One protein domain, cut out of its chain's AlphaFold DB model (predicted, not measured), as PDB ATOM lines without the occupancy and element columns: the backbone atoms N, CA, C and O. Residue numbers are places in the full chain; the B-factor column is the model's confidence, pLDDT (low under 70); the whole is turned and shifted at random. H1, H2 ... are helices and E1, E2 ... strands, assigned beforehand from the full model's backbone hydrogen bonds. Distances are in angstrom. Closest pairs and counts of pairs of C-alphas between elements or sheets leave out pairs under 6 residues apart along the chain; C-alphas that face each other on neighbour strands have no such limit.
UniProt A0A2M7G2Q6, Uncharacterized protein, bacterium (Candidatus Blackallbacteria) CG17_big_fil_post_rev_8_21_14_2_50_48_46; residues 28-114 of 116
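Overview. This is residues 28 to 114 of the 116 residues of an uncharacterized protein of bacterium (Candidatus Blackallbacteria) CG17_big_fil_post_rev_8_21_14_2_50_48_46 (UniProt A0A2M7G2Q6). A long, narrow, twisted sheet of three strands makes the length of a rod, with H1 packed over one face and no named helix over the other. The short helix H2 sits at one end of the rod, beside the beginning of E3 and beyond the end of E2. The printed part has 87 residues, with two named helices and three named strands in the order E1, H1, E2, H2, E3; the sheet's order is E1, E3, E2, antiparallel throughout, and the class is mixed, helices and strands. The whole is loose, with a radius of gyration of the C-alphas of 16.7 A and spans of 53 by 21 by 19 A.

Along the chain. Strand E1, residues 35 to 50, begins at C-alpha 35 at (144.944, 66.391, 66.586), is 41.6 A long and bends by 65 degrees at residue 38. Helix H1, residues 55 to 69, is 21.5 A long and begins at C-alpha 55 at (136.548, 77.858, 35.607). Strand E2, residues 74 to 83, is 26.1 A long and bends by 57 degrees at residue 77. Helix H2, residues 86 to 94, is 12.6 A long. Strand E3, residues 99 to 113, is 43.3 A long and ends at C-alpha 113 at (144.841, 70.870, 66.596).

Arrangement. E3 is the inner strand, and E1 and E2 are the edge strands. E1 and E3 are antiparallel at 167 degrees, with N 43 and O 106 within hydrogen-bond range at 2.8 A. E3 and E2 are antiparallel at 162 degrees, with N 81 and O 105 within range at 2.8 A. E1, H1 and E2 form a split strand-helix-strand unit, two strands running the same way with a helix between them in the chain and E3 between them in the sheet; its crossover is right-handed. H1 is on one face of the sheet, an arrangement of two layers, helix over sheet. The closest C-alphas of E1 and H1 are those of Ile 47 and Glu 57, 7.1 A apart. H2 is on the sheet at the sheet's level, with a height over the sheet of 2.3 A on a local plane only just fixed, by 6 C-alphas. The closest C-alphas of H2 and E3 are those of Gly 92 and Thr 100, 4.7 A apart. H1 and H2 are apart. In both helices every O i to N i+4 pair is within hydrogen-bond range.

Size, cuts and confidence. The two C-alphas farthest apart, those of Leu 94 and Ser 114, are 53.2 A apart. The printed part has no cut, and its four links between named elements are tight. The mean pLDDT of the printed part is 71.5; 29 residues are under 70, among them residues 28 to 33, 49 to 58 and 68 to 77.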
ATOM      1  N   GLN A  28     154.712  63.545  58.076       48.66
ATOM      2  CA  GLN A  28     155.756  63.766  59.073       48.66
ATOM      3  C   GLN A  28     155.421  64.881  60.076       48.66
ATOM      4  O   GLN A  28     155.807  64.779  61.237       48.66
ATOM      5  N   ILE A  29     154.677  65.912  59.661       50.97
ATOM      6  CA  ILE A  29     154.186  66.992  60.532       50.97
ATOM      7  C   ILE A  29     153.076  66.460  61.453       50.97
ATOM      8  O   ILE A  29     152.984  66.882  62.602       50.97
ATOM      9  N   LEU A  30     152.279  65.493  60.983       54.81
ATOM     10  CA  LEU A  30     151.160  64.909  61.732       54.81
ATOM     11  C   LEU A  30     151.596  63.889  62.792       54.81
ATOM     12  O   LEU A  30     150.960  63.799  63.837       54.81
ATOM     13  N   LYS A  31     152.688  63.142  62.569       54.53
ATOM     14  CA  LYS A  31     153.158  62.095  63.505       54.53
ATOM     15  C   LYS A  31     153.526  62.603  64.903       54.53
ATOM     16  O   LYS A  31     153.485  61.821  65.844       54.53
ATOM     17  N   ASN A  32     153.868  63.883  65.035       56.38
ATOM     18  CA  ASN A  32     154.313  64.484  66.297       56.38
ATOM     19  C   ASN A  32     153.328  65.517  66.857       56.38
ATOM     20  O   ASN A  32     153.696  66.289  67.741       56.38
ATOM     21  N   GLN A  33     152.101  65.572  66.336       64.75
ATOM     22  CA  GLN A  33     151.109  66.550  66.767       64.75
ATOM     23  C   GLN A  33     149.826  65.869  67.226       64.75
ATOM     24  O   GLN A  33     149.319  64.953  66.585       64.75
ATOM     25  N   ASN A  34     149.287  66.351  68.345       70.56
ATOM     26  CA  ASN A  34     147.989  65.921  68.836       70.56
ATOM     27  C   ASN A  34     146.903  66.645  68.037       70.56
ATOM     28  O   ASN A  34     146.794  67.872  68.074       70.56
ATOM     29  N   TYR A  35     146.102  65.881  67.304       71.56
ATOM     30  CA  TYR A  35     144.944  66.391  66.586       71.56
ATOM     31  C   TYR A  35     143.730  65.509  66.845       71.56
ATOM     32  O   TYR A  35     143.837  64.329  67.173       71.56
ATOM     33  N   THR A  36     142.551  66.097  66.692       72.94
ATOM     34  CA  THR A  36     141.276  65.382  66.720       72.94
ATOM     35  C   THR A  36     140.588  65.568  65.380       72.94
ATOM     36  O   THR A  36     140.443  66.700  64.917       72.94
ATOM     37  N   VAL A  37     140.150  64.473  64.759       76.12
ATOM     38  CA  VAL A  37     139.287  64.534  63.575       76.12
ATOM     39  C   VAL A  37     137.912  65.019  64.021       76.12
ATOM     40  O   VAL A  37     137.240  64.365  64.814       76.12
ATOM     41  N   LEU A  38     137.517  66.199  63.547       72.94
ATOM     42  CA  LEU A  38     136.212  66.789  63.829       72.94
ATOM     43  C   LEU A  38     135.130  66.179  62.944       72.94
ATOM     44  O   LEU A  38     134.026  65.908  63.413       72.94
ATOM     45  N   ARG A  39     135.424  66.029  61.648       77.69
ATOM     46  CA  ARG A  39     134.442  65.621  60.643       77.69
ATOM     47  C   ARG A  39     135.128  65.103  59.386       77.69
ATOM     48  O   ARG A  39     136.056  65.733  58.899       77.69
ATOM     49  N   HIS A  40     134.596  64.020  58.837       81.81
ATOM     50  CA  HIS A  40     134.908  63.533  57.496       81.81
ATOM     51  C   HIS A  40     133.911  64.112  56.482       81.81
ATOM     52  O   HIS A  40     132.714  64.194  56.786       81.81
ATOM     53  N   PHE A  41     134.367  64.502  55.291       79.69
ATOM     54  CA  PHE A  41     133.498  64.963  54.210       79.69
ATOM     55  C   PHE A  41     133.788  64.244  52.892       79.69
ATOM     56  O   PHE A  41     134.927  63.948  52.545       79.69
ATOM     57  N   TYR A  42     132.710  64.021  52.141       83.81
ATOM     58  CA  TYR A  42     132.720  63.479  50.791       83.81
ATOM     59  C   TYR A  42     131.769  64.311  49.930       83.81
ATOM     60  O   TYR A  42     130.613  64.563  50.311       83.81
ATOM     61  N   ARG A  43     132.258  64.762  48.777       81.56
ATOM     62  CA  ARG A  43     131.494  65.521  47.787       81.56
ATOM     63  C   ARG A  43     131.809  65.017  46.398       81.56
ATOM     64  O   ARG A  43     132.954  64.739  46.064       81.56
ATOM     65  N   GLU A  44     130.778  64.964  45.577       83.00
ATOM     66  CA  GLU A  44     130.885  64.594  44.180       83.00
ATOM     67  C   GLU A  44     130.218  65.685  43.343       83.00
ATOM     68  O   GLU A  44     129.098  66.108  43.637       83.00
ATOM     69  N   LEU A  45     130.923  66.160  42.321       83.38
ATOM     70  CA  LEU A  45     130.436  67.175  41.401       83.38
ATOM     71  C   LEU A  45     130.649  66.710  39.966       83.38
ATOM     72  O   LEU A  45     131.745  66.300  39.587       83.38
ATOM     73  N   GLN A  46     129.612  66.834  39.144       82.31
ATOM     74  CA  GLN A  46     129.764  66.668  37.709       82.31
ATOM     75  C   GLN A  46     130.344  67.939  37.097       82.31
ATOM     76  O   GLN A  46     129.841  69.043  37.296       82.31
ATOM     77  N   ILE A  47     131.402  67.758  36.326       78.94
ATOM     78  CA  ILE A  47     132.153  68.820  35.692       78.94
ATOM     79  C   ILE A  47     132.099  68.639  34.183       78.94
ATOM     80  O   ILE A  47     132.381  67.559  33.657       78.94
ATOM     81  N   GLU A  48     131.771  69.724  33.491       76.38
ATOM     82  CA  GLU A  48     131.766  69.788  32.037       76.38
ATOM     83  C   GLU A  48     132.941  70.648  31.570       76.38
ATOM     84  O   GLU A  48     133.125  71.773  32.029       76.38
ATOM     85  N   TYR A  49     133.739  70.115  30.652       67.81
ATOM     86  CA  TYR A  49     134.809  70.852  30.001       67.81
ATOM     87  C   TYR A  49     134.366  71.188  28.590       67.81
ATOM     88  O   TYR A  49     134.010  70.300  27.808       67.81
ATOM     89  N   VAL A  50     134.445  72.474  28.267       66.12
ATOM     90  CA  VAL A  50     134.216  72.992  26.921       66.12
ATOM     91  C   VAL A  50     135.548  73.565  26.445       66.12
ATOM     92  O   VAL A  50     136.106  74.454  27.084       66.12
ATOM     93  N   PHE A  51     136.115  73.000  25.377       62.53
ATOM     94  CA  PHE A  51     137.465  73.330  24.881       62.53
ATOM     95  C   PHE A  51     138.598  73.155  25.911       62.53
ATOM     96  O   PHE A  51     139.582  73.890  25.892       62.53
ATOM     97  N   GLY A  52     138.470  72.196  26.832       56.47
ATOM     98  CA  GLY A  52     139.500  71.916  27.842       56.47
ATOM     99  C   GLY A  52     139.649  72.985  28.933       56.47
ATOM    100  O   GLY A  52     140.485  72.823  29.818       56.47
ATOM    101  N   PHE A  53     138.831  74.042  28.909       57.28
ATOM    102  CA  PHE A  53     138.772  75.046  29.966       57.28
ATOM    103  C   PHE A  53     137.629  74.754  30.925       57.28
ATOM    104  O   PHE A  53     136.547  74.317  30.529       57.28
ATOM    105  N   ASN A  54     137.889  75.022  32.202       63.50
ATOM    106  CA  ASN A  54     136.900  74.873  33.247       63.50
ATOM    107  C   ASN A  54     137.203  75.809  34.424       63.50
ATOM    108  O   ASN A  54     138.018  75.504  35.293       63.50
ATOM    109  N   GLU A  55     136.516  76.949  34.457       62.72
ATOM    110  CA  GLU A  55     136.548  77.858  35.607       62.72
ATOM    111  C   GLU A  55     135.772  77.320  36.819       62.72
ATOM    112  O   GLU A  55     135.973  77.788  37.942       62.72
ATOM    113  N   SER A  56     134.867  76.362  36.614       66.19
ATOM    114  CA  SER A  56     133.976  75.851  37.654       66.19
ATOM    115  C   SER A  56     134.695  74.942  38.647       66.19
ATOM    116  O   SER A  56     134.332  74.946  39.815       66.19
ATOM    117  N   GLU A  57     135.733  74.209  38.230       67.25
ATOM    118  CA  GLU A  57     136.488  73.320  39.129       67.25
ATOM    119  C   GLU A  57     137.243  74.089  40.212       67.25
ATOM    120  O   GLU A  57     137.130  73.753  41.387       67.25
ATOM    121  N   GLN A  58     137.974  75.142  39.837       67.62
ATOM    122  CA  GLN A  58     138.760  75.910  40.802       67.62
ATOM    123  C   GLN A  58     137.854  76.671  41.775       67.62
ATOM    124  O   GLN A  58     138.042  76.579  42.984       67.62
ATOM    125  N   LYS A  59     136.808  77.334  41.259       73.19
ATOM    126  CA  LYS A  59     135.800  78.008  42.092       73.19
ATOM    127  C   LYS A  59     135.112  77.025  43.046       73.19
ATOM    128  O   LYS A  59     134.921  77.355  44.208       73.19
ATOM    129  N   PHE A  60     134.780  75.819  42.583       73.81
ATOM    130  CA  PHE A  60     134.163  74.795  43.425       73.81
ATOM    131  C   PHE A  60     135.090  74.306  44.539       73.81
ATOM    132  O   PHE A  60     134.655  74.222  45.682       73.81
ATOM    133  N   LEU A  61     136.352  74.000  44.226       71.44
ATOM    134  CA  LEU A  61     137.325  73.560  45.227       71.44
ATOM    135  C   LEU A  61     137.584  74.647  46.274       71.44
ATOM    136  O   LEU A  61     137.601  74.340  47.462       71.44
ATOM    137  N   ASP A  62     137.718  75.905  45.850       73.69
ATOM    138  CA  ASP A  62     137.915  77.033  46.763       73.69
ATOM    139  C   ASP A  62     136.691  77.251  47.660       73.69
ATOM    140  O   ASP A  62     136.840  77.423  48.869       73.69
ATOM    141  N   THR A  63     135.476  77.203  47.101       76.25
ATOM    142  CA  THR A  63     134.236  77.296  47.884       76.25
ATOM    143  C   THR A  63     134.106  76.132  48.856       76.25
ATOM    144  O   THR A  63     133.848  76.366  50.030       76.25
ATOM    145  N   LEU A  64     134.349  74.897  48.409       74.88
ATOM    146  CA  LEU A  64     134.255  73.711  49.253       74.88
ATOM    147  C   LEU A  64     135.265  73.767  50.400       74.88
ATOM    148  O   LEU A  64     134.902  73.576  51.553       74.88
ATOM    149  N   LEU A  65     136.532  74.060  50.106       73.12
ATOM    150  CA  LEU A  65     137.554  74.173  51.142       73.12
ATOM    151  C   LEU A  65     137.232  75.309  52.102       73.12
ATOM    152  O   LEU A  65     137.404  75.137  53.304       73.12
ATOM    153  N   LYS A  66     136.731  76.444  51.608       73.56
ATOM    154  CA  LYS A  66     136.322  77.562  52.454       73.56
ATOM    155  C   LYS A  66     135.143  77.194  53.356       73.56
ATOM    156  O   LYS A  66     135.249  77.401  54.553       73.56
ATOM    157  N   GLU A  67     134.077  76.596  52.832       74.06
ATOM    158  CA  GLU A  67     132.915  76.154  53.620       74.06
ATOM    159  C   GLU A  67     133.286  75.093  54.663       74.06
ATOM    160  O   GLU A  67     132.791  75.110  55.790       74.06
ATOM    161  N   GLU A  68     134.170  74.164  54.301       69.12
ATOM    162  CA  GLU A  68     134.560  73.055  55.168       69.12
ATOM    163  C   GLU A  68     135.632  73.473  56.206       69.12
ATOM    164  O   GLU A  68     135.736  72.835  57.257       69.12
ATOM    165  N   THR A  69     136.389  74.560  55.968       67.56
ATOM    166  CA  THR A  69     137.415  75.104  56.893       67.56
ATOM    167  C   THR A  69     136.993  76.355  57.668       67.56
ATOM    168  O   THR A  69     137.582  76.629  58.722       67.56
ATOM    169  N   GLU A  70     135.987  77.112  57.213       63.16
ATOM    170  CA  GLU A  70     135.497  78.302  57.912       63.16
ATOM    171  C   GLU A  70     134.880  77.899  59.255       63.16
ATOM    172  O   GLU A  70     133.740  77.456  59.360       63.16
ATOM    173  N   GLY A  71     135.662  78.082  60.320       56.44
ATOM    174  CA  GLY A  71     135.136  78.184  61.673       56.44
ATOM    175  C   GLY A  71     135.825  77.351  62.743       56.44
ATOM    176  O   GLY A  71     135.542  77.616  63.907       56.44
ATOM    177  N   SER A  72     136.691  76.365  62.449       54.78
ATOM    178  CA  SER A  72     137.359  75.633  63.557       54.78
ATOM    179  C   SER A  72     138.469  74.611  63.241       54.78
ATOM    180  O   SER A  72     138.884  73.907  64.172       54.78
ATOM    181  N   GLY A  73     138.980  74.491  62.010       60.31
ATOM    182  CA  GLY A  73     139.941  73.420  61.715       60.31
ATOM    183  C   GLY A  73     140.731  73.546  60.416       60.31
ATOM    184  O   GLY A  73     140.405  74.345  59.545       60.31
ATOM    185  N   GLY A  74     141.792  72.742  60.314       66.62
ATOM    186  CA  GLY A  74     142.530  72.508  59.070       66.62
ATOM    187  C   GLY A  74     142.033  71.239  58.372       66.62
ATOM    188  O   GLY A  74     141.485  70.357  59.029       66.62
ATOM    189  N   VAL A  75     142.226  71.129  57.056       62.91
ATOM    190  CA  VAL A  75     141.909  69.908  56.291       62.91
ATOM    191  C   VAL A  75     143.161  69.050  56.151       62.91
ATOM    192  O   VAL A  75     144.220  69.540  55.756       62.91
ATOM    193  N   ILE A  76     143.027  67.760  56.446       65.12
ATOM    194  CA  ILE A  76     144.022  66.734  56.144       65.12
ATOM    195  C   ILE A  76     143.414  65.672  55.229       65.12
ATOM    196  O   ILE A  76     142.201  65.504  55.148       65.12
ATOM    197  N   ASN A  77     144.295  64.946  54.549       67.56
ATOM    198  CA  ASN A  77     143.967  63.781  53.740       67.56
ATOM    199  C   ASN A  77     142.998  64.092  52.590       67.56
ATOM    200  O   ASN A  77     142.048  63.356  52.348       67.56
ATOM    201  N   LEU A  78     143.243  65.204  51.887       72.50
ATOM    202  CA  LEU A  78     142.426  65.597  50.749       72.50
ATOM    203  C   LEU A  78     142.722  64.664  49.570       72.50
ATOM    204  O   LEU A  78     143.819  64.657  49.002       72.50
ATOM    205  N   ARG A  79     141.723  63.881  49.182       71.38
ATOM    206  CA  ARG A  79     141.733  63.074  47.970       71.38
ATOM    207  C   ARG A  79     140.824  63.734  46.948       71.38
ATOM    208  O   ARG A  79     139.620  63.848  47.147       71.38
ATOM    209  N   ILE A  80     141.422  64.137  45.833       75.81
ATOM    210  CA  ILE A  80     140.704  64.625  44.659       75.81
ATOM    211  C   ILE A  80     140.863  63.574  43.569       75.81
ATOM    212  O   ILE A  80     141.970  63.335  43.086       75.81
ATOM    213  N   GLN A  81     139.766  62.934  43.183       75.75
ATOM    214  CA  GLN A  81     139.748  61.935  42.125       75.75
ATOM    215  C   GLN A  81     138.845  62.399  40.987       75.75
ATOM    216  O   GLN A  81     137.721  62.840  41.205       75.75
ATOM    217  N   ARG A  82     139.329  62.257  39.750       76.31
ATOM    218  CA  ARG A  82     138.502  62.419  38.552       76.31
ATOM    219  C   ARG A  82     138.094  61.053  38.025       76.31
ATOM    220  O   ARG A  82     138.937  60.177  37.846       76.31
ATOM    221  N   SER A  83     136.805  60.885  37.770       77.00
ATOM    222  CA  SER A  83     136.231  59.678  37.184       77.00
ATOM    223  C   SER A  83     135.513  60.020  35.882       77.00
ATOM    224  O   SER A  83     134.745  60.980  35.811       77.00
ATOM    225  N   TYR A  84     135.760  59.229  34.841       76.38
ATOM    226  CA  TYR A  84     135.086  59.342  33.551       76.38
ATOM    227  C   TYR A  84     134.218  58.107  33.366       76.38
ATOM    228  O   TYR A  84     134.714  56.980  33.442       76.38
ATOM    229  N   ARG A  85     132.922  58.289  33.106       79.06
ATOM    230  CA  ARG A  85     132.087  57.150  32.717       79.06
ATOM    231  C   ARG A  85     132.435  56.763  31.282       79.06
ATOM    232  O   ARG A  85     132.823  57.607  30.476       79.06
ATOM    233  N   ALA A  86     132.254  55.488  30.939       77.31
ATOM    234  CA  ALA A  86     132.589  54.977  29.607       77.31
ATOM    235  C   ALA A  86     131.896  55.764  28.474       77.31
ATOM    236  O   ALA A  86     132.511  56.039  27.449       77.31
ATOM    237  N   LEU A  87     130.643  56.186  28.682       77.31
ATOM    238  CA  LEU A  87     129.905  57.013  27.721       77.31
ATOM    239  C   LEU A  87     130.500  58.419  27.570       77.31
ATOM    240  O   LEU A  87     130.573  58.925  26.454       77.31
ATOM    241  N   ASP A  88     130.970  59.026  28.662       72.19
ATOM    242  CA  ASP A  88     131.561  60.367  28.636       72.19
ATOM    243  C   ASP A  88     132.893  60.370  27.870       72.19
ATOM    244  O   ASP A  88     133.166  61.293  27.105       72.19
ATOM    245  N   ALA A  89     133.679  59.295  27.995       70.31
ATOM    246  CA  ALA A  89     134.896  59.101  27.210       70.31
ATOM    247  C   ALA A  89     134.598  58.964  25.705       70.31
ATOM    248  O   ALA A  89     135.296  59.553  24.880       70.31
ATOM    249  N   VAL A  90     133.535  58.239  25.335       76.19
ATOM    250  CA  VAL A  90     133.110  58.101  23.930       76.19
ATOM    251  C   VAL A  90     132.657  59.446  23.361       76.19
ATOM    252  O   VAL A  90     133.061  59.800  22.254       76.19
ATOM    253  N   VAL A  91     131.876  60.225  24.113       75.94
ATOM    254  CA  VAL A  91     131.468  61.581  23.702       75.94
ATOM    255  C   VAL A  91     132.682  62.499  23.565       75.94
ATOM    256  O   VAL A  91     132.779  63.231  22.580       75.94
ATOM    257  N   GLY A  92     133.644  62.413  24.486       70.25
ATOM    258  CA  GLY A  92     134.911  63.131  24.386       70.25
ATOM    259  C   GLY A  92     135.647  62.822  23.081       70.25
ATOM    260  O   GLY A  92     136.082  63.737  22.391       70.25
ATOM    261  N   VAL A  93     135.716  61.553  22.673       74.88
ATOM    262  CA  VAL A  93     136.344  61.163  21.398       74.88
ATOM    263  C   VAL A  93     135.539  61.654  20.190       74.88
ATOM    264  O   VAL A  93     136.116  62.229  19.268       74.88
ATOM    265  N   LEU A  94     134.214  61.475  20.193       77.44
ATOM    266  CA  LEU A  94     133.338  61.882  19.085       77.44
ATOM    267  C   LEU A  94     133.316  63.399  18.871       77.44
ATOM    268  O   LEU A  94     133.161  63.864  17.745       77.44
ATOM    269  N   THR A  95     133.488  64.167  19.943       76.31
ATOM    270  CA  THR A  95     133.566  65.631  19.893       76.31
ATOM    271  C   THR A  95     134.997  66.142  19.742       76.31
ATOM    272  O   THR A  95     135.215  67.345  19.842       76.31
ATOM    273  N   LEU A  96     135.982  65.266  19.501       73.56
ATOM    274  CA  LEU A  96     137.405  65.623  19.402       73.56
ATOM    275  C   LEU A  96     137.932  66.381  20.638       73.56
ATOM    276  O   LEU A  96     138.807  67.236  20.532       73.56
ATOM    277  N   GLY A  97     137.382  66.096  21.817       64.75
ATOM    278  CA  GLY A  97     137.732  66.753  23.075       64.75
ATOM    279  C   GLY A  97     137.134  68.152  23.248       64.75
ATOM    280  O   GLY A  97     137.441  68.813  24.239       64.75
ATOM    281  N   VAL A  98     136.269  68.607  22.330       72.69
ATOM    282  CA  VAL A  98     135.547  69.884  22.469       72.69
ATOM    283  C   VAL A  98     134.594  69.835  23.657       72.69
ATOM    284  O   VAL A  98     134.438  70.842  24.344       72.69
ATOM    285  N   TYR A  99     133.991  68.672  23.913       70.69
ATOM    286  CA  TYR A  99     133.079  68.473  25.024       70.69
ATOM    287  C   TYR A  99     133.404  67.180  25.765       70.69
ATOM    288  O   TYR A  99     133.252  66.083  25.228       70.69
ATOM    289  N   THR A 100     133.822  67.298  27.020       74.81
ATOM    290  CA  THR A 100     134.006  66.130  27.883       74.81
ATOM    291  C   THR A 100     133.359  66.360  29.232       74.81
ATOM    292  O   THR A 100     133.417  67.449  29.797       74.81
ATOM    293  N   ARG A 101     132.748  65.303  29.762       78.50
ATOM    294  CA  ARG A 101     132.174  65.282  31.103       78.50
ATOM    295  C   ARG A 101     133.036  64.420  32.004       78.50
ATOM    296  O   ARG A 101     133.578  63.405  31.574       78.50
ATOM    297  N   SER A 102     133.168  64.830  33.252       79.62
ATOM    298  CA  SER A 102     133.829  64.037  34.280       79.62
ATOM    299  C   SER A 102     133.148  64.249  35.618       79.62
ATOM    300  O   SER A 102     132.436  65.230  35.814       79.62
ATOM    301  N   TRP A 103     133.388  63.336  36.539       80.38
ATOM    302  CA  TRP A 103     132.970  63.450  37.922       80.38
ATOM    303  C   TRP A 103     134.197  63.760  38.764       80.38
ATOM    304  O   TRP A 103     135.188  63.028  38.712       80.38
ATOM    305  N   LEU A 104     134.139  64.860  39.505       79.81
ATOM    306  CA  LEU A 104     135.132  65.231  40.494       79.81
ATOM    307  C   LEU A 104     134.653  64.747  41.856       79.81
ATOM    308  O   LEU A 104     133.606  65.170  42.340       79.81
ATOM    309  N   ILE A 105     135.430  63.866  42.460       80.62
ATOM    310  CA  ILE A 105     135.198  63.325  43.789       80.62
ATOM    311  C   ILE A 105     136.217  63.978  44.714       80.62
ATOM    312  O   ILE A 105     137.421  63.890  44.463       80.62
ATOM    313  N   VAL A 106     135.737  64.649  45.755       81.56
ATOM    314  CA  VAL A 106     136.556  65.308  46.770       81.56
ATOM    315  C   VAL A 106     136.219  64.710  48.127       81.56
ATOM    316  O   VAL A 106     135.083  64.791  48.593       81.56
ATOM    317  N   GLU A 107     137.218  64.112  48.754       78.75
ATOM    318  CA  GLU A 107     137.125  63.451  50.051       78.75
ATOM    319  C   GLU A 107     138.204  64.016  50.977       78.75
ATOM    320  O   GLU A 107     139.319  64.285  50.527       78.75
ATOM    321  N   GLY A 108     137.895  64.215  52.255       76.94
ATOM    322  CA  GLY A 108     138.884  64.690  53.218       76.94
ATOM    323  C   GLY A 108     138.393  64.698  54.659       76.94
ATOM    324  O   GLY A 108     137.205  64.540  54.941       76.94
ATOM    325  N   ASP A 109     139.331  64.922  55.577       75.94
ATOM    326  CA  ASP A 109     139.079  64.983  57.012       75.94
ATOM    327  C   ASP A 109     139.401  66.380  57.548       75.94
ATOM    328  O   ASP A 109     140.475  66.936  57.320       75.94
ATOM    329  N   ILE A 110     138.475  66.956  58.307       75.75
ATOM    330  CA  ILE A 110     138.679  68.211  59.027       75.75
ATOM    331  C   ILE A 110     139.198  67.873  60.413       75.75
ATOM    332  O   ILE A 110     138.568  67.119  61.159       75.75
ATOM    333  N   ILE A 111     140.320  68.476  60.786       72.75
ATOM    334  CA  ILE A 111     140.947  68.296  62.089       72.75
ATOM    335  C   ILE A 111     140.975  69.581  62.897       72.75
ATOM    336  O   ILE A 111     141.059  70.691  62.370       72.75
ATOM    337  N   ARG A 112     140.996  69.406  64.213       76.44
ATOM    338  CA  ARG A 112     141.361  70.437  65.174       76.44
ATOM    339  C   ARG A 112     142.680  70.064  65.820       76.44
ATOM    340  O   ARG A 112     142.815  68.961  66.346       76.44
ATOM    341  N   TRP A 113     143.621  70.996  65.811       69.88
ATOM    342  CA  TRP A 113     144.841  70.870  66.596       69.88
ATOM    343  C   TRP A 113     144.492  70.973  68.077       69.88
ATOM    344  O   TRP A 113     143.799  71.904  68.495       69.88
ATOM    345  N   SER A 114     144.944  70.009  68.869       63.69
ATOM    346  CA  SER A 114     144.930  70.144  70.317       63.69
ATOM    347  C   SER A 114     146.016  71.159  70.661       63.69
ATOM    348  O   SER A 114     147.191  70.898  70.407       63.69
TER     349      SER A 114